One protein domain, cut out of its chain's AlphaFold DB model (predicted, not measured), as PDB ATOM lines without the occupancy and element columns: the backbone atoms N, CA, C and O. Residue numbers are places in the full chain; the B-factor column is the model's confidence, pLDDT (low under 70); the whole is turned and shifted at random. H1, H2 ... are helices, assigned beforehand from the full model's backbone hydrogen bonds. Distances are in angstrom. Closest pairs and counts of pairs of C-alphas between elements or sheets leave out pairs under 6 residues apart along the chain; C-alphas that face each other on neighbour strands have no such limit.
ATOM      1  N   ASP A 103     521.403 354.701 545.109       44.03
ATOM      2  CA  ASP A 103     520.002 354.255 545.009       44.03
ATOM      3  C   ASP A 103     518.947 355.356 544.735       44.03
ATOM      4  O   ASP A 103     517.752 355.145 544.941       44.03
ATOM      5  N   GLY A 104     519.362 356.544 544.283       46.25
ATOM      6  CA  GLY A 104     518.484 357.677 543.986       46.25
ATOM      7  C   GLY A 104     517.820 358.311 545.213       46.25
ATOM      8  O   GLY A 104     517.127 359.316 545.069       46.25
ATOM      9  N   SER A 105     518.041 357.776 546.420       47.41
ATOM     10  CA  SER A 105     517.433 358.285 547.654       47.41
ATOM     11  C   SER A 105     518.209 359.455 548.270       47.41
ATOM     12  O   SER A 105     517.672 360.206 549.088       47.41
ATOM     13  N   LEU A 106     519.463 359.663 547.852       47.62
ATOM     14  CA  LEU A 106     520.377 360.620 548.473       47.62
ATOM     15  C   LEU A 106     521.047 361.522 547.428       47.62
ATOM     16  O   LEU A 106     521.716 361.047 546.508       47.62
ATOM     17  N   ARG A 107     520.958 362.844 547.655       53.97
ATOM     18  CA  ARG A 107     521.668 363.930 546.931       53.97
ATOM     19  C   ARG A 107     523.175 363.671 546.734       53.97
ATOM     20  O   ARG A 107     523.789 364.202 545.821       53.97
ATOM     21  N   PHE A 108     523.736 362.840 547.599       52.72
ATOM     22  CA  PHE A 108     525.106 362.347 547.642       52.72
ATOM     23  C   PHE A 108     525.564 361.570 546.397       52.72
ATOM     24  O   PHE A 108     526.661 361.798 545.893       52.72
ATOM     25  N   SER A 109     524.718 360.673 545.888       59.88
ATOM     26  CA  SER A 109     525.050 359.819 544.743       59.88
ATOM     27  C   SER A 109     525.289 360.626 543.468       59.88
ATOM     28  O   SER A 109     526.254 360.386 542.746       59.88
ATOM     29  N   ASN A 110     524.462 361.652 543.262       62.62
ATOM     30  CA  ASN A 110     524.591 362.576 542.146       62.62
ATOM     31  C   ASN A 110     525.921 363.324 542.212       62.62
ATOM     32  O   ASN A 110     526.661 363.337 541.244       62.62
ATOM     33  N   GLU A 111     526.282 363.888 543.357       64.00
ATOM     34  CA  GLU A 111     527.509 364.677 543.470       64.00
ATOM     35  C   GLU A 111     528.792 363.830 543.324       64.00
ATOM     36  O   GLU A 111     529.790 364.296 542.771       64.00
ATOM     37  N   PRO A 129     537.549 372.359 535.420       80.44
ATOM     38  CA  PRO A 129     536.186 372.020 535.810       80.44
ATOM     39  C   PRO A 129     535.266 373.237 535.682       80.44
ATOM     40  O   PRO A 129     535.531 374.309 536.254       80.44
ATOM     41  N   ARG A 130     534.178 373.084 534.923       69.12
ATOM     42  CA  ARG A 130     533.165 374.141 534.765       69.12
ATOM     43  C   ARG A 130     532.147 374.055 535.892       69.12
ATOM     44  O   ARG A 130     531.979 375.043 536.610       69.12
ATOM     45  N   ASN A 131     531.601 372.858 536.090       67.12
ATOM     46  CA  ASN A 131     530.668 372.496 537.150       67.12
ATOM     47  C   ASN A 131     531.346 371.540 538.149       67.12
ATOM     48  O   ASN A 131     532.467 371.100 537.920       67.12
ATOM     49  N   TYR A 132     530.727 371.304 539.310       73.50
ATOM     50  CA  TYR A 132     531.191 370.313 540.302       73.50
ATOM     51  C   TYR A 132     532.660 370.450 540.752       73.50
ATOM     52  O   TYR A 132     533.334 369.473 541.082       73.50
ATOM     53  N   ARG A 133     533.167 371.691 540.829       77.69
ATOM     54  CA  ARG A 133     534.565 372.005 541.194       77.69
ATOM     55  C   ARG A 133     534.986 371.392 542.531       77.69
ATOM     56  O   ARG A 133     536.154 371.064 542.715       77.69
ATOM     57  N   GLN A 134     534.052 371.263 543.465       75.88
ATOM     58  CA  GLN A 134     534.263 370.664 544.778       75.88
ATOM     59  C   GLN A 134     534.507 369.156 544.662       75.88
ATOM     60  O   GLN A 134     535.478 368.657 545.229       75.88
ATOM     61  N   GLY A 135     533.694 368.459 543.860       78.38
ATOM     62  CA  GLY A 135     533.899 367.051 543.523       78.38
ATOM     63  C   GLY A 135     535.244 366.838 542.831       78.38
ATOM     64  O   GLY A 135     536.045 366.018 543.276       78.38
ATOM     65  N   ASN A 136     535.558 367.669 541.833       84.12
ATOM     66  CA  ASN A 136     536.846 367.643 541.142       84.12
ATOM     67  C   ASN A 136     538.039 367.752 542.117       84.12
ATOM     68  O   ASN A 136     538.949 366.921 542.099       84.12
ATOM     69  N   ARG A 137     538.003 368.736 543.028       83.94
ATOM     70  CA  ARG A 137     539.032 368.929 544.066       83.94
ATOM     71  C   ARG A 137     539.151 367.727 544.991       83.94
ATOM     72  O   ARG A 137     540.269 367.287 545.253       83.94
ATOM     73  N   LEU A 138     538.034 367.179 545.465       82.69
ATOM     74  CA  LEU A 138     538.038 365.989 546.310       82.69
ATOM     75  C   LEU A 138     538.736 364.812 545.611       82.69
ATOM     76  O   LEU A 138     539.673 364.237 546.169       82.69
ATOM     77  N   PHE A 139     538.347 364.491 544.375       87.19
ATOM     78  CA  PHE A 139     538.913 363.348 543.654       87.19
ATOM     79  C   PHE A 139     540.364 363.565 543.224       87.19
ATOM     80  O   PHE A 139     541.150 362.620 543.283       87.19
ATOM     81  N   SER A 140     540.772 364.808 542.948       89.06
ATOM     82  CA  SER A 140     542.188 365.152 542.745       89.06
ATOM     83  C   SER A 140     543.083 364.831 543.946       89.06
ATOM     84  O   SER A 140     544.270 364.558 543.770       89.06
ATOM     85  N   LYS A 141     542.520 364.837 545.163       88.69
ATOM     86  CA  LYS A 141     543.234 364.518 546.404       88.69
ATOM     87  C   LYS A 141     543.079 363.044 546.795       88.69
ATOM     88  O   LYS A 141     544.014 362.468 547.345       88.69
ATOM     89  N   LEU A 142     541.939 362.421 546.484       87.62
ATOM     90  CA  LEU A 142     541.685 361.003 546.767       87.62
ATOM     91  C   LEU A 142     542.388 360.050 545.794       87.62
ATOM     92  O   LEU A 142     542.914 359.030 546.240       87.62
ATOM     93  N   GLU A 143     542.425 360.350 544.489       92.06
ATOM     94  CA  GLU A 143     543.029 359.456 543.491       92.06
ATOM     95  C   GLU A 143     544.492 359.111 543.835       92.06
ATOM     96  O   GLU A 143     544.798 357.921 543.890       92.06
ATOM     97  N   PRO A 144     545.384 360.058 544.198       94.19
ATOM     98  CA  PRO A 144     546.747 359.726 544.623       94.19
ATOM     99  C   PRO A 144     546.819 358.762 545.816       94.19
ATOM    100  O   PRO A 144     547.708 357.908 545.871       94.19
ATOM    101  N   MET A 145     545.885 358.863 546.767       93.31
ATOM    102  CA  MET A 145     545.818 357.957 547.920       93.31
ATOM    103  C   MET A 145     545.377 356.555 547.489       93.31
ATOM    104  O   MET A 145     545.970 355.562 547.915       93.31
ATOM    105  N   MET A 146     544.395 356.466 546.591       91.94
ATOM    106  CA  MET A 146     543.962 355.194 546.012       91.94
ATOM    107  C   MET A 146     545.073 354.558 545.170       91.94
ATOM    108  O   MET A 146     545.371 353.387 545.374       91.94
ATOM    109  N   ILE A 147     545.779 355.325 544.331       94.31
ATOM    110  CA  ILE A 147     546.953 354.856 543.569       94.31
ATOM    111  C   ILE A 147     548.023 354.315 544.523       94.31
ATOM    112  O   ILE A 147     548.606 353.253 544.307       94.31
ATOM    113  N   LYS A 148     548.299 355.029 545.617       93.62
ATOM    114  CA  LYS A 148     549.279 354.607 546.625       93.62
ATOM    115  C   LYS A 148     548.885 353.279 547.282       93.62
ATOM    116  O   LYS A 148     549.788 352.488 547.586       93.62
ATOM    117  N   TYR A 149     547.588 353.033 547.467       91.81
ATOM    118  CA  TYR A 149     547.026 351.799 548.013       91.81
ATOM    119  C   TYR A 149     547.038 350.636 547.008       91.81
ATOM    120  O   TYR A 149     547.564 349.573 547.330       91.81
ATOM    121  N   THR A 150     546.531 350.843 545.792       92.00
ATOM    122  CA  THR A 150     546.328 349.791 544.778       92.00
ATOM    123  C   THR A 150     547.533 349.555 543.875       92.00
ATOM    124  O   THR A 150     547.637 348.502 543.255       92.00
ATOM    125  N   LYS A 151     548.450 350.526 543.799       91.06
ATOM    126  CA  LYS A 151     549.536 350.607 542.804       91.06
ATOM    127  C   LYS A 151     549.051 350.737 541.359       91.06
ATOM    128  O   LYS A 151     549.831 350.519 540.438       91.06
ATOM    129  N   ASP A 152     547.801 351.146 541.170       90.12
ATOM    130  CA  ASP A 152     547.189 351.341 539.862       90.12
ATOM    131  C   ASP A 152     546.953 352.829 539.597       90.12
ATOM    132  O   ASP A 152     546.116 353.449 540.251       90.12
ATOM    133  N   SER A 153     547.674 353.393 538.622       89.94
ATOM    134  CA  SER A 153     547.590 354.809 538.236       89.94
ATOM    135  C   SER A 153     546.244 355.220 537.631       89.94
ATOM    136  O   SER A 153     545.981 356.412 537.508       89.94
ATOM    137  N   ASN A 154     545.408 354.257 537.241       87.94
ATOM    138  CA  ASN A 154     544.129 354.472 536.568       87.94
ATOM    139  C   ASN A 154     542.930 354.020 537.420       87.94
ATOM    140  O   ASN A 154     541.824 353.859 536.900       87.94
ATOM    141  N   ILE A 155     543.138 353.812 538.724       89.75
ATOM    142  CA  ILE A 155     542.149 353.221 539.631       89.75
ATOM    143  C   ILE A 155     540.789 353.927 539.597       89.75
ATOM    144  O   ILE A 155     539.763 353.262 539.490       89.75
ATOM    145  N   LEU A 156     540.757 355.262 539.608       87.69
ATOM    146  CA  LEU A 156     539.496 356.004 539.637       87.69
ATOM    147  C   LEU A 156     538.691 355.831 538.343       87.69
ATOM    148  O   LEU A 156     537.473 355.705 538.382       87.69
ATOM    149  N   MET A 157     539.372 355.761 537.200       88.69
ATOM    150  CA  MET A 157     538.726 355.520 535.913       88.69
ATOM    151  C   MET A 157     538.161 354.099 535.815       88.69
ATOM    152  O   MET A 157     537.063 353.918 535.296       88.69
ATOM    153  N   LYS A 158     538.861 353.100 536.368       87.00
ATOM    154  CA  LYS A 158     538.340 351.727 536.473       87.00
ATOM    155  C   LYS A 158     537.105 351.651 537.363       87.00
ATOM    156  O   LYS A 158     536.115 351.045 536.967       87.00
ATOM    157  N   ILE A 159     537.167 352.276 538.539       82.94
ATOM    158  CA  ILE A 159     536.036 352.365 539.471       82.94
ATOM    159  C   ILE A 159     534.828 352.974 538.763       82.94
ATOM    160  O   ILE A 159     533.734 352.420 538.819       82.94
ATOM    161  N   TYR A 160     535.047 354.078 538.048       83.62
ATOM    162  CA  TYR A 160     534.000 354.795 537.339       83.62
ATOM    163  C   TYR A 160     533.324 353.952 536.252       83.62
ATOM    164  O   TYR A 160     532.103 353.816 536.250       83.62
ATOM    165  N   LEU A 161     534.098 353.333 535.359       82.75
ATOM    166  CA  LEU A 161     533.543 352.542 534.254       82.75
ATOM    167  C   LEU A 161     532.842 351.264 534.712       82.75
ATOM    168  O   LEU A 161     531.895 350.825 534.064       82.75
ATOM    169  N   ASN A 162     533.307 350.673 535.812       78.19
ATOM    170  CA  ASN A 162     532.717 349.460 536.371       78.19
ATOM    171  C   ASN A 162     531.577 349.748 537.354       78.19
ATOM    172  O   ASN A 162     530.940 348.805 537.824       78.19
ATOM    173  N   ASN A 163     531.319 351.025 537.663       72.88
ATOM    174  CA  ASN A 163     530.414 351.437 538.728       72.88
ATOM    175  C   ASN A 163     530.736 350.716 540.061       72.88
ATOM    176  O   ASN A 163     529.871 350.146 540.727       72.88
ATOM    177  N   ASP A 164     532.020 350.695 540.429       76.25
ATOM    178  CA  ASP A 164     532.518 350.032 541.641       76.25
ATOM    179  C   ASP A 164     532.462 350.976 542.850       76.25
ATOM    180  O   ASP A 164     533.472 351.378 543.433       76.25
ATOM    181  N   VAL A 165     531.243 351.377 543.214       72.94
ATOM    182  CA  VAL A 165     530.993 352.247 544.378       72.94
ATOM    183  C   VAL A 165     531.539 351.617 545.655       72.94
ATOM    184  O   VAL A 165     532.081 352.310 546.518       72.94
ATOM    185  N   LYS A 166     531.460 350.285 545.734       74.62
ATOM    186  CA  LYS A 166     531.848 349.524 546.911       74.62
ATOM    187  C   LYS A 166     533.333 349.662 547.221       74.62
ATOM    188  O   LYS A 166     533.691 349.826 548.383       74.62
ATOM    189  N   PHE A 167     534.193 349.695 546.201       83.19
ATOM    190  CA  PHE A 167     535.609 349.981 546.415       83.19
ATOM    191  C   PHE A 167     535.829 351.329 547.121       83.19
ATOM    192  O   PHE A 167     536.657 351.417 548.028       83.19
ATOM    193  N   MET A 168     535.119 352.388 546.716       78.12
ATOM    194  CA  MET A 168     535.291 353.715 547.326       78.12
ATOM    195  C   MET A 168     534.814 353.744 548.774       78.12
ATOM    196  O   MET A 168     535.508 354.304 549.627       78.12
ATOM    197  N   GLU A 169     533.667 353.121 549.047       75.56
ATOM    198  CA  GLU A 169     533.148 352.950 550.404       75.56
ATOM    199  C   GLU A 169     534.162 352.212 551.273       75.56
ATOM    200  O   GLU A 169     534.601 352.748 552.288       75.56
ATOM    201  N   ASP A 170     534.619 351.039 550.832       79.19
ATOM    202  CA  ASP A 170     535.564 350.212 551.577       79.19
ATOM    203  C   ASP A 170     536.897 350.942 551.789       79.19
ATOM    204  O   ASP A 170     537.495 350.871 552.867       79.19
ATOM    205  N   PHE A 171     537.391 351.666 550.780       85.25
ATOM    206  CA  PHE A 171     538.604 352.468 550.900       85.25
ATOM    207  C   PHE A 171     538.445 353.552 551.977       85.25
ATOM    208  O   PHE A 171     539.311 353.683 552.850       85.25
ATOM    209  N   LEU A 172     537.337 354.301 551.973       78.94
ATOM    210  CA  LEU A 172     537.112 355.334 552.983       78.94
ATOM    211  C   LEU A 172     536.814 354.741 554.359       78.94
ATOM    212  O   LEU A 172     537.371 355.234 555.332       78.94
ATOM    213  N   GLU A 173     536.048 353.666 554.489       76.44
ATOM    214  CA  GLU A 173     535.814 353.008 555.782       76.44
ATOM    215  C   GLU A 173     537.129 352.522 556.411       76.44
ATOM    216  O   GLU A 173     537.414 352.781 557.586       76.44
ATOM    217  N   ASN A 174     537.999 351.901 555.606       80.44
ATOM    218  CA  ASN A 174     539.281 351.369 556.071       80.44
ATOM    219  C   ASN A 174     540.236 352.447 556.602       80.44
ATOM    220  O   ASN A 174     541.020 352.183 557.520       80.44
ATOM    221  N   PHE A 175     540.205 353.652 556.029       81.88
ATOM    222  CA  PHE A 175     541.186 354.697 556.336       81.88
ATOM    223  C   PHE A 175     540.604 355.913 557.061       81.88
ATOM    224  O   PHE A 175     541.347 356.637 557.726       81.88
ATOM    225  N   CYS A 176     539.292 356.105 557.024       72.19
ATOM    226  CA  CYS A 176     538.584 357.205 557.669       72.19
ATOM    227  C   CYS A 176     537.902 356.792 558.991       72.19
ATOM    228  O   CYS A 176     537.525 357.656 559.786       72.19
ATOM    229  N   GLY A 177     537.845 355.490 559.303       65.94
ATOM    230  CA  GLY A 177     537.453 354.975 560.617       65.94
ATOM    231  C   GLY A 177     535.937 354.885 560.810       65.94
ATOM    232  O   GLY A 177     535.246 354.300 559.996       65.94
ATOM    233  N   LYS A 178     535.409 355.418 561.925       57.44
ATOM    234  CA  LYS A 178     533.984 355.280 562.312       57.44
ATOM    235  C   LYS A 178     533.007 356.171 561.529       57.44
ATOM    236  O   LYS A 178     531.815 356.128 561.814       57.44
ATOM    237  N   LYS A 179     533.503 357.019 560.628       59.31
ATOM    238  CA  LYS A 179     532.663 357.908 559.822       59.31
ATOM    239  C   LYS A 179     532.222 357.170 558.569       59.31
ATOM    240  O   LYS A 179     533.074 356.581 557.908       59.31
ATOM    241  N   SER A 180     530.936 357.221 558.238       60.22
ATOM    242  CA  SER A 180     530.458 356.679 556.965       60.22
ATOM    243  C   SER A 180     530.972 357.524 555.795       60.22
ATOM    244  O   SER A 180     531.279 358.713 555.953       60.22
ATOM    245  N   PHE A 181     531.045 356.914 554.610       59.91
ATOM    246  CA  PHE A 181     531.297 357.602 553.337       59.91
ATOM    247  C   PHE A 181     530.367 358.830 553.182       59.91
ATOM    248  O   PHE A 181     530.811 359.910 552.784       59.91
ATOM    249  N   ASP A 182     529.124 358.714 553.661       59.88
ATOM    250  CA  ASP A 182     528.131 359.794 553.709       59.88
ATOM    251  C   ASP A 182     528.502 360.939 554.658       59.88
ATOM    252  O   ASP A 182     528.361 362.111 554.307       59.88
ATOM    253  N   GLU A 183     528.970 360.640 555.877       61.09
ATOM    254  CA  GLU A 183     529.363 361.672 556.847       61.09
ATOM    255  C   GLU A 183     530.587 362.443 556.348       61.09
ATOM    256  O   GLU A 183     530.708 363.649 556.554       61.09
ATOM    257  N   ILE A 184     531.491 361.749 555.665       61.97
ATOM    258  CA  ILE A 184     532.621 362.346 554.969       61.97
ATOM    259  C   ILE A 184     532.059 363.303 553.915       61.97
ATOM    260  O   ILE A 184     532.191 364.512 554.078       61.97
ATOM    261  N   TYR A 185     531.353 362.815 552.898       61.00
ATOM    262  CA  TYR A 185     530.980 363.604 551.719       61.00
ATOM    263  C   TYR A 185     529.981 364.744 551.978       61.00
ATOM    264  O   TYR A 185     530.153 365.835 551.433       61.00
ATOM    265  N   ASN A 186     528.993 364.554 552.864       62.59
ATOM    266  CA  ASN A 186     528.080 365.630 553.280       62.59
ATOM    267  C   ASN A 186     528.835 366.793 553.941       62.59
ATOM    268  O   ASN A 186     528.391 367.939 553.898       62.59
ATOM    269  N   ASN A 187     530.008 366.509 554.513       60.41
ATOM    270  CA  ASN A 187     530.918 367.526 555.001       60.41
ATOM    271  C   ASN A 187     531.845 368.093 553.915       60.41
ATOM    272  O   ASN A 187     532.429 369.123 554.192       60.41
ATOM    273  N   PHE A 188     532.019 367.515 552.722       60.47
ATOM    274  CA  PHE A 188     532.960 368.028 551.702       60.47
ATOM    275  C   PHE A 188     532.353 369.057 550.745       60.47
ATOM    276  O   PHE A 188     533.060 369.971 550.323       60.47
ATOM    277  N   LEU A 189     531.064 368.930 550.410       55.53
ATOM    278  CA  LEU A 189     530.431 369.648 549.290       55.53
ATOM    279  C   LEU A 189     530.484 371.183 549.358       55.53
ATOM    280  O   LEU A 189     530.347 371.852 548.337       55.53
ATOM    281  N   PHE A 190     530.737 371.751 550.537       57.88
ATOM    282  CA  PHE A 190     530.738 373.202 550.755       57.88
ATOM    283  C   PHE A 190     532.037 373.728 551.365       57.88
ATOM    284  O   PHE A 190     532.100 374.882 551.784       57.88
ATOM    285  N   ARG A 191     533.069 372.885 551.436       65.38
ATOM    286  CA  ARG A 191     534.295 373.202 552.159       65.38
ATOM    287  C   ARG A 191     535.396 373.720 551.245       65.38
ATOM    288  O   ARG A 191     535.524 373.326 550.086       65.38
ATOM    289  N   ARG A 192     536.192 374.636 551.789       74.50
ATOM    290  CA  ARG A 192     537.390 375.185 551.140       74.50
ATOM    291  C   ARG A 192     538.513 374.144 551.115       74.50
ATOM    292  O   ARG A 192     538.480 373.165 551.855       74.50
ATOM    293  N   ASP A 193     539.525 374.350 550.276       77.69
ATOM    294  CA  ASP A 193     540.592 373.361 550.050       77.69
ATOM    295  C   ASP A 193     541.335 372.946 551.329       77.69
ATOM    296  O   ASP A 193     541.668 371.769 551.469       77.69
ATOM    297  N   ASP A 194     541.552 373.882 552.255       80.88
ATOM    298  CA  ASP A 194     542.181 373.663 553.563       80.88
ATOM    299  C   ASP A 194     541.336 372.764 554.472       80.88
ATOM    300  O   ASP A 194     541.853 371.922 555.208       80.88
ATOM    301  N   GLU A 195     540.020 372.902 554.391       77.88
ATOM    302  CA  GLU A 195     539.083 372.069 555.128       77.88
ATOM    303  C   GLU A 195     538.964 370.668 554.513       77.88
ATOM    304  O   GLU A 195     538.885 369.684 555.252       77.88
ATOM    305  N   ILE A 196     539.022 370.560 553.179       78.69
ATOM    306  CA  ILE A 196     539.155 369.274 552.478       78.69
ATOM    307  C   ILE A 196     540.450 368.577 552.932       78.69
ATOM    308  O   ILE A 196     540.420 367.402 553.298       78.69
ATOM    309  N   ASP A 197     541.576 369.296 552.992       83.19
ATOM    310  CA  ASP A 197     542.856 368.747 553.461       83.19
ATOM    311  C   ASP A 197     542.791 368.273 554.913       83.19
ATOM    312  O   ASP A 197     543.256 367.178 555.237       83.19
ATOM    313  N   ALA A 198     542.188 369.070 555.796       82.38
ATOM    314  CA  ALA A 198     542.023 368.706 557.198       82.38
ATOM    315  C   ALA A 198     541.217 367.409 557.367       82.38
ATOM    316  O   ALA A 198     541.556 366.585 558.221       82.38
ATOM    317  N   LEU A 199     540.189 367.208 556.538       76.75
ATOM    318  CA  LEU A 199     539.353 366.010 556.555       76.75
ATOM    319  C   LEU A 199     540.040 364.780 555.942       76.75
ATOM    320  O   LEU A 199     539.821 363.676 556.434       76.75
ATOM    321  N   LEU A 200     540.874 364.945 554.910       83.75
ATOM    322  CA  LEU A 200     541.589 363.834 554.261       83.75
ATOM    323  C   LEU A 200     542.890 363.445 554.983       83.75
ATOM    324  O   LEU A 200     543.386 362.330 554.827       83.75
ATOM    325  N   LYS A 201     543.444 364.325 555.822       86.88
ATOM    326  CA  LYS A 201     544.685 364.069 556.571       86.88
ATOM    327  C   LYS A 201     544.661 362.787 557.427       86.88
ATOM    328  O   LYS A 201     545.673 362.079 557.445       86.88
ATOM    329  N   PRO A 202     543.572 362.439 558.145       84.19
ATOM    330  CA  PRO A 202     543.467 361.156 558.836       84.19
ATOM    331  C   PRO A 202     543.559 359.953 557.891       84.19
ATOM    332  O   PRO A 202     544.199 358.966 558.251       84.19
ATOM    333  N   ILE A 203     542.978 360.059 556.691       86.00
ATOM    334  CA  ILE A 203     542.960 359.003 555.673       86.00
ATOM    335  C   ILE A 203     544.385 358.705 555.216       86.00
ATOM    336  O   ILE A 203     544.847 357.574 555.363       86.00
ATOM    337  N   ASP A 204     545.124 359.722 554.764       89.25
ATOM    338  CA  ASP A 204     546.506 359.536 554.299       89.25
ATOM    339  C   ASP A 204     547.421 359.015 555.422       89.25
ATOM    340  O   ASP A 204     548.204 358.082 555.229       89.25
ATOM    341  N   LYS A 205     547.250 359.522 556.653       90.75
ATOM    342  CA  LYS A 205     547.995 359.037 557.826       90.75
ATOM    343  C   LYS A 205     547.718 357.558 558.121       90.75
ATOM    344  O   LYS A 205     548.643 356.806 558.450       90.75
ATOM    345  N   ASN A 206     546.456 357.135 558.061       89.75
ATOM    346  CA  ASN A 206     546.066 355.749 558.318       89.75
ATOM    347  C   ASN A 206     546.525 354.821 557.190       89.75
ATOM    348  O   ASN A 206     547.032 353.731 557.474       89.75
ATOM    349  N   LEU A 207     546.451 355.284 555.942       92.81
ATOM    350  CA  LEU A 207     546.997 354.599 554.779       92.81
ATOM    351  C   LEU A 207     548.508 354.377 554.921       92.81
ATOM    352  O   LEU A 207     548.987 353.253 554.772       92.81
ATOM    353  N   ASP A 208     549.271 355.400 555.307       93.38
ATOM    354  CA  ASP A 208     550.710 355.270 555.559       93.38
ATOM    355  C   ASP A 208     551.036 354.246 556.640       93.38
ATOM    356  O   ASP A 208     551.964 353.438 556.509       93.38
ATOM    357  N   LYS A 209     550.268 354.266 557.732       92.31
ATOM    358  CA  LYS A 209     550.426 353.300 558.820       92.31
ATOM    359  C   LYS A 209     550.152 351.879 558.328       92.31
ATOM    360  O   LYS A 209     550.903 350.962 558.678       92.31
ATOM    361  N   TYR A 210     549.110 351.698 557.521       90.94
ATOM    362  CA  TYR A 210     548.758 350.417 556.920       90.94
ATOM    363  C   TYR A 210     549.858 349.909 555.979       90.94
ATOM    364  O   TYR A 210     550.342 348.788 556.152       90.94
ATOM    365  N   LEU A 211     550.334 350.744 555.054       91.44
ATOM    366  CA  LEU A 211     551.366 350.369 554.087       91.44
ATOM    367  C   LEU A 211     552.689 350.013 554.772       91.44
ATOM    368  O   LEU A 211     553.283 348.985 554.453       91.44
ATOM    369  N   LYS A 212     553.106 350.774 555.793       93.38
ATOM    370  CA  LYS A 212     554.286 350.435 556.611       93.38
ATOM    371  C   LYS A 212     554.121 349.097 557.334       93.38
ATOM    372  O   LYS A 212     555.086 348.342 557.466       93.38
ATOM    373  N   LYS A 213     552.914 348.780 557.817       91.31
ATOM    374  CA  LYS A 213     552.619 347.483 558.448       91.31
ATOM    375  C   LYS A 213     552.722 346.341 557.433       91.31
ATOM    376  O   LYS A 213     553.338 345.322 557.743       91.31
ATOM    377  N   MET A 214     552.179 346.527 556.231       86.56
ATOM    378  CA  MET A 214     552.264 345.555 555.135       86.56
ATOM    379  C   MET A 214     553.707 345.334 554.675       86.56
ATOM    380  O   MET A 214     554.143 344.193 554.550       86.56
ATOM    381  N   GLU A 215     554.493 346.400 554.525       88.88
ATOM    382  CA  GLU A 215     555.905 346.312 554.147       88.88
ATOM    383  C   GLU A 215     556.722 345.512 555.175       88.88
ATOM    384  O   GLU A 215     557.496 344.622 554.812       88.88
ATOM    385  N   ARG A 216     556.516 345.771 556.475       89.19
ATOM    386  CA  ARG A 216     557.158 345.007 557.558       89.19
ATOM    387  C   ARG A 216     556.761 343.532 557.520       89.19
ATOM    388  O   ARG A 216     557.630 342.672 557.663       89.19
ATOM    389  N   LYS A 217     555.476 343.233 557.294       84.75
ATOM    390  CA  LYS A 217     554.977 341.854 557.170       84.75
ATOM    391  C   LYS A 217     555.622 341.139 555.977       84.75
ATOM    392  O   LYS A 217     556.120 340.031 556.145       84.75
ATOM    393  N   ASN A 218     555.704 341.793 554.819       82.81
ATOM    394  CA  ASN A 218     556.331 341.240 553.616       82.81
ATOM    395  C   ASN A 218     557.835 341.005 553.804       82.81
ATOM    396  O   ASN A 218     558.351 339.955 553.421       82.81
ATOM    397  N   LYS A 219     558.544 341.932 554.463       84.69
ATOM    398  CA  LYS A 219     559.953 341.742 554.848       84.69
ATOM    399  C   LYS A 219     560.131 340.517 555.745       84.69
ATOM    400  O   LYS A 219     561.041 339.727 555.513       84.69
ATOM    401  N   TRP A 220     559.249 340.331 556.725       79.75
ATOM    402  CA  TRP A 220     559.304 339.188 557.638       79.75
ATOM    403  C   TRP A 220     559.003 337.858 556.936       79.75
ATOM    404  O   TRP A 220     559.733 336.887 557.113       79.75
ATOM    405  N   ILE A 221     557.997 337.830 556.058       79.81
ATOM    406  CA  ILE A 221     557.681 336.678 555.201       79.81
ATOM    407  C   ILE A 221     558.882 336.298 554.323       79.81
ATOM    408  O   ILE A 221     559.261 335.128 554.271       79.81
ATOM    409  N   ASN A 222     559.521 337.280 553.682       78.31
ATOM    410  CA  ASN A 222     560.704 337.058 552.849       78.31
ATOM    411  C   ASN A 222     561.916 336.583 553.660       78.31
ATOM    412  O   ASN A 222     562.730 335.801 553.171       78.31
ATOM    413  N   LEU A 223     562.043 337.029 554.911       78.88
ATOM    414  CA  LEU A 223     563.063 336.530 555.825       78.88
ATOM    415  C   LEU A 223     562.814 335.048 556.147       78.88
ATOM    416  O   LEU A 223     563.722 334.230 556.014       78.88
ATOM    417  N   ILE A 224     561.577 334.683 556.497       75.12
ATOM    418  CA  ILE A 224     561.191 333.298 556.803       75.12
ATOM    419  C   ILE A 224     561.383 332.386 555.593       75.12
ATOM    420  O   ILE A 224     561.900 331.281 555.746       75.12
ATOM    421  N   SER A 225     560.992 332.822 554.392       72.31
ATOM    422  CA  SER A 225     561.177 332.023 553.178       72.31
ATOM    423  C   SER A 225     562.661 331.787 552.884       72.31
ATOM    424  O   SER A 225     563.049 330.658 552.583       72.31
ATOM    425  N   ARG A 226     563.519 332.801 553.078       72.19
ATOM    426  CA  ARG A 226     564.980 332.649 552.997       72.19
ATOM    427  C   ARG A 226     565.507 331.664 554.036       72.19
ATOM    428  O   ARG A 226     566.249 330.763 553.662       72.19
ATOM    429  N   PHE A 227     565.093 331.763 555.300       69.19
ATOM    430  CA  PHE A 227     565.505 330.813 556.341       69.19
ATOM    431  C   PHE A 227     565.058 329.376 556.039       69.19
ATOM    432  O   PHE A 227     565.869 328.457 556.156       69.19
ATOM    433  N   LYS A 228     563.813 329.174 555.584       68.25
ATOM    434  CA  LYS A 228     563.318 327.859 555.144       68.25
ATOM    435  C   LYS A 228     564.142 327.312 553.979       68.25
ATOM    436  O   LYS A 228     564.566 326.162 554.032       68.25
ATOM    437  N   ASN A 229     564.439 328.135 552.973       67.44
ATOM    438  CA  ASN A 229     565.247 327.732 551.821       67.44
ATOM    439  C   ASN A 229     566.701 327.419 552.201       67.44
ATOM    440  O   ASN A 229     567.277 326.478 551.661       67.44
ATOM    441  N   THR A 230     567.294 328.147 553.149       66.44
ATOM    442  CA  THR A 230     568.648 327.865 553.650       66.44
ATOM    443  C   THR A 230     568.683 326.587 554.491       66.44
ATOM    444  O   THR A 230     569.582 325.770 554.307       66.44
ATOM    445  N   MET A 231     567.684 326.343 555.349       58.72
ATOM    446  CA  MET A 231     567.563 325.068 556.072       58.72
ATOM    447  C   MET A 231     567.328 323.883 555.130       58.72
ATOM    448  O   MET A 231     567.927 322.827 555.324       58.72
TER     449      MET A 231
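Overview. This is residues 103 to 111 and 129 to 231 of the 286 residues of an uncharacterized protein of Clostridium sp. CAG:470 (UniProt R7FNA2). A small body of helices has one long arm: H6 runs beside H2, H4 crosses H6, H3 packs across H2, and residues 212 to 231 of H6 stick out. The printed part has 112 residues with six named helices, H1 to H6 in order, and no named strand: all helix, loose, radius of gyration of the C-alphas 17.6 A, spans 62 by 30 by 26 A.

Along the chain. H1, residues 107 to 111, begins at C-alpha 107 (521.668, 363.930, 546.931). H2 is residues 133 to 150, 25.4 A; H3 155 to 162; H4 165 to 176; H5 181 to 186; H6 193 to 231, 55.6 A, ending at C-alpha 231 (567.563, 325.068, 556.072).

Arrangement. H2 touches H6, a shallow tilt of 9 degrees, the same way; the closest C-alphas, Met 145 and Asp 204, are 6.6 A apart. H4 touches H6 about perpendicular, 88 degrees, closest C-alphas Phe 175 and Ile 203, 4.7 A. Every O i to N i+4 pair is within hydrogen-bond range in H3, H4 and H5; H2 has 12 of 14, H6 33 of 35, H1 0 of 1 but 1 of 2 O i to N i+3.

Size, cuts and confidence. Across the cut, C-alphas 111 and 129 are 13.7 A apart. No link printed whole is long. Residues 103 to 111, 130 to 131, 177 to 191 and 227 to 231 are under pLDDT 70.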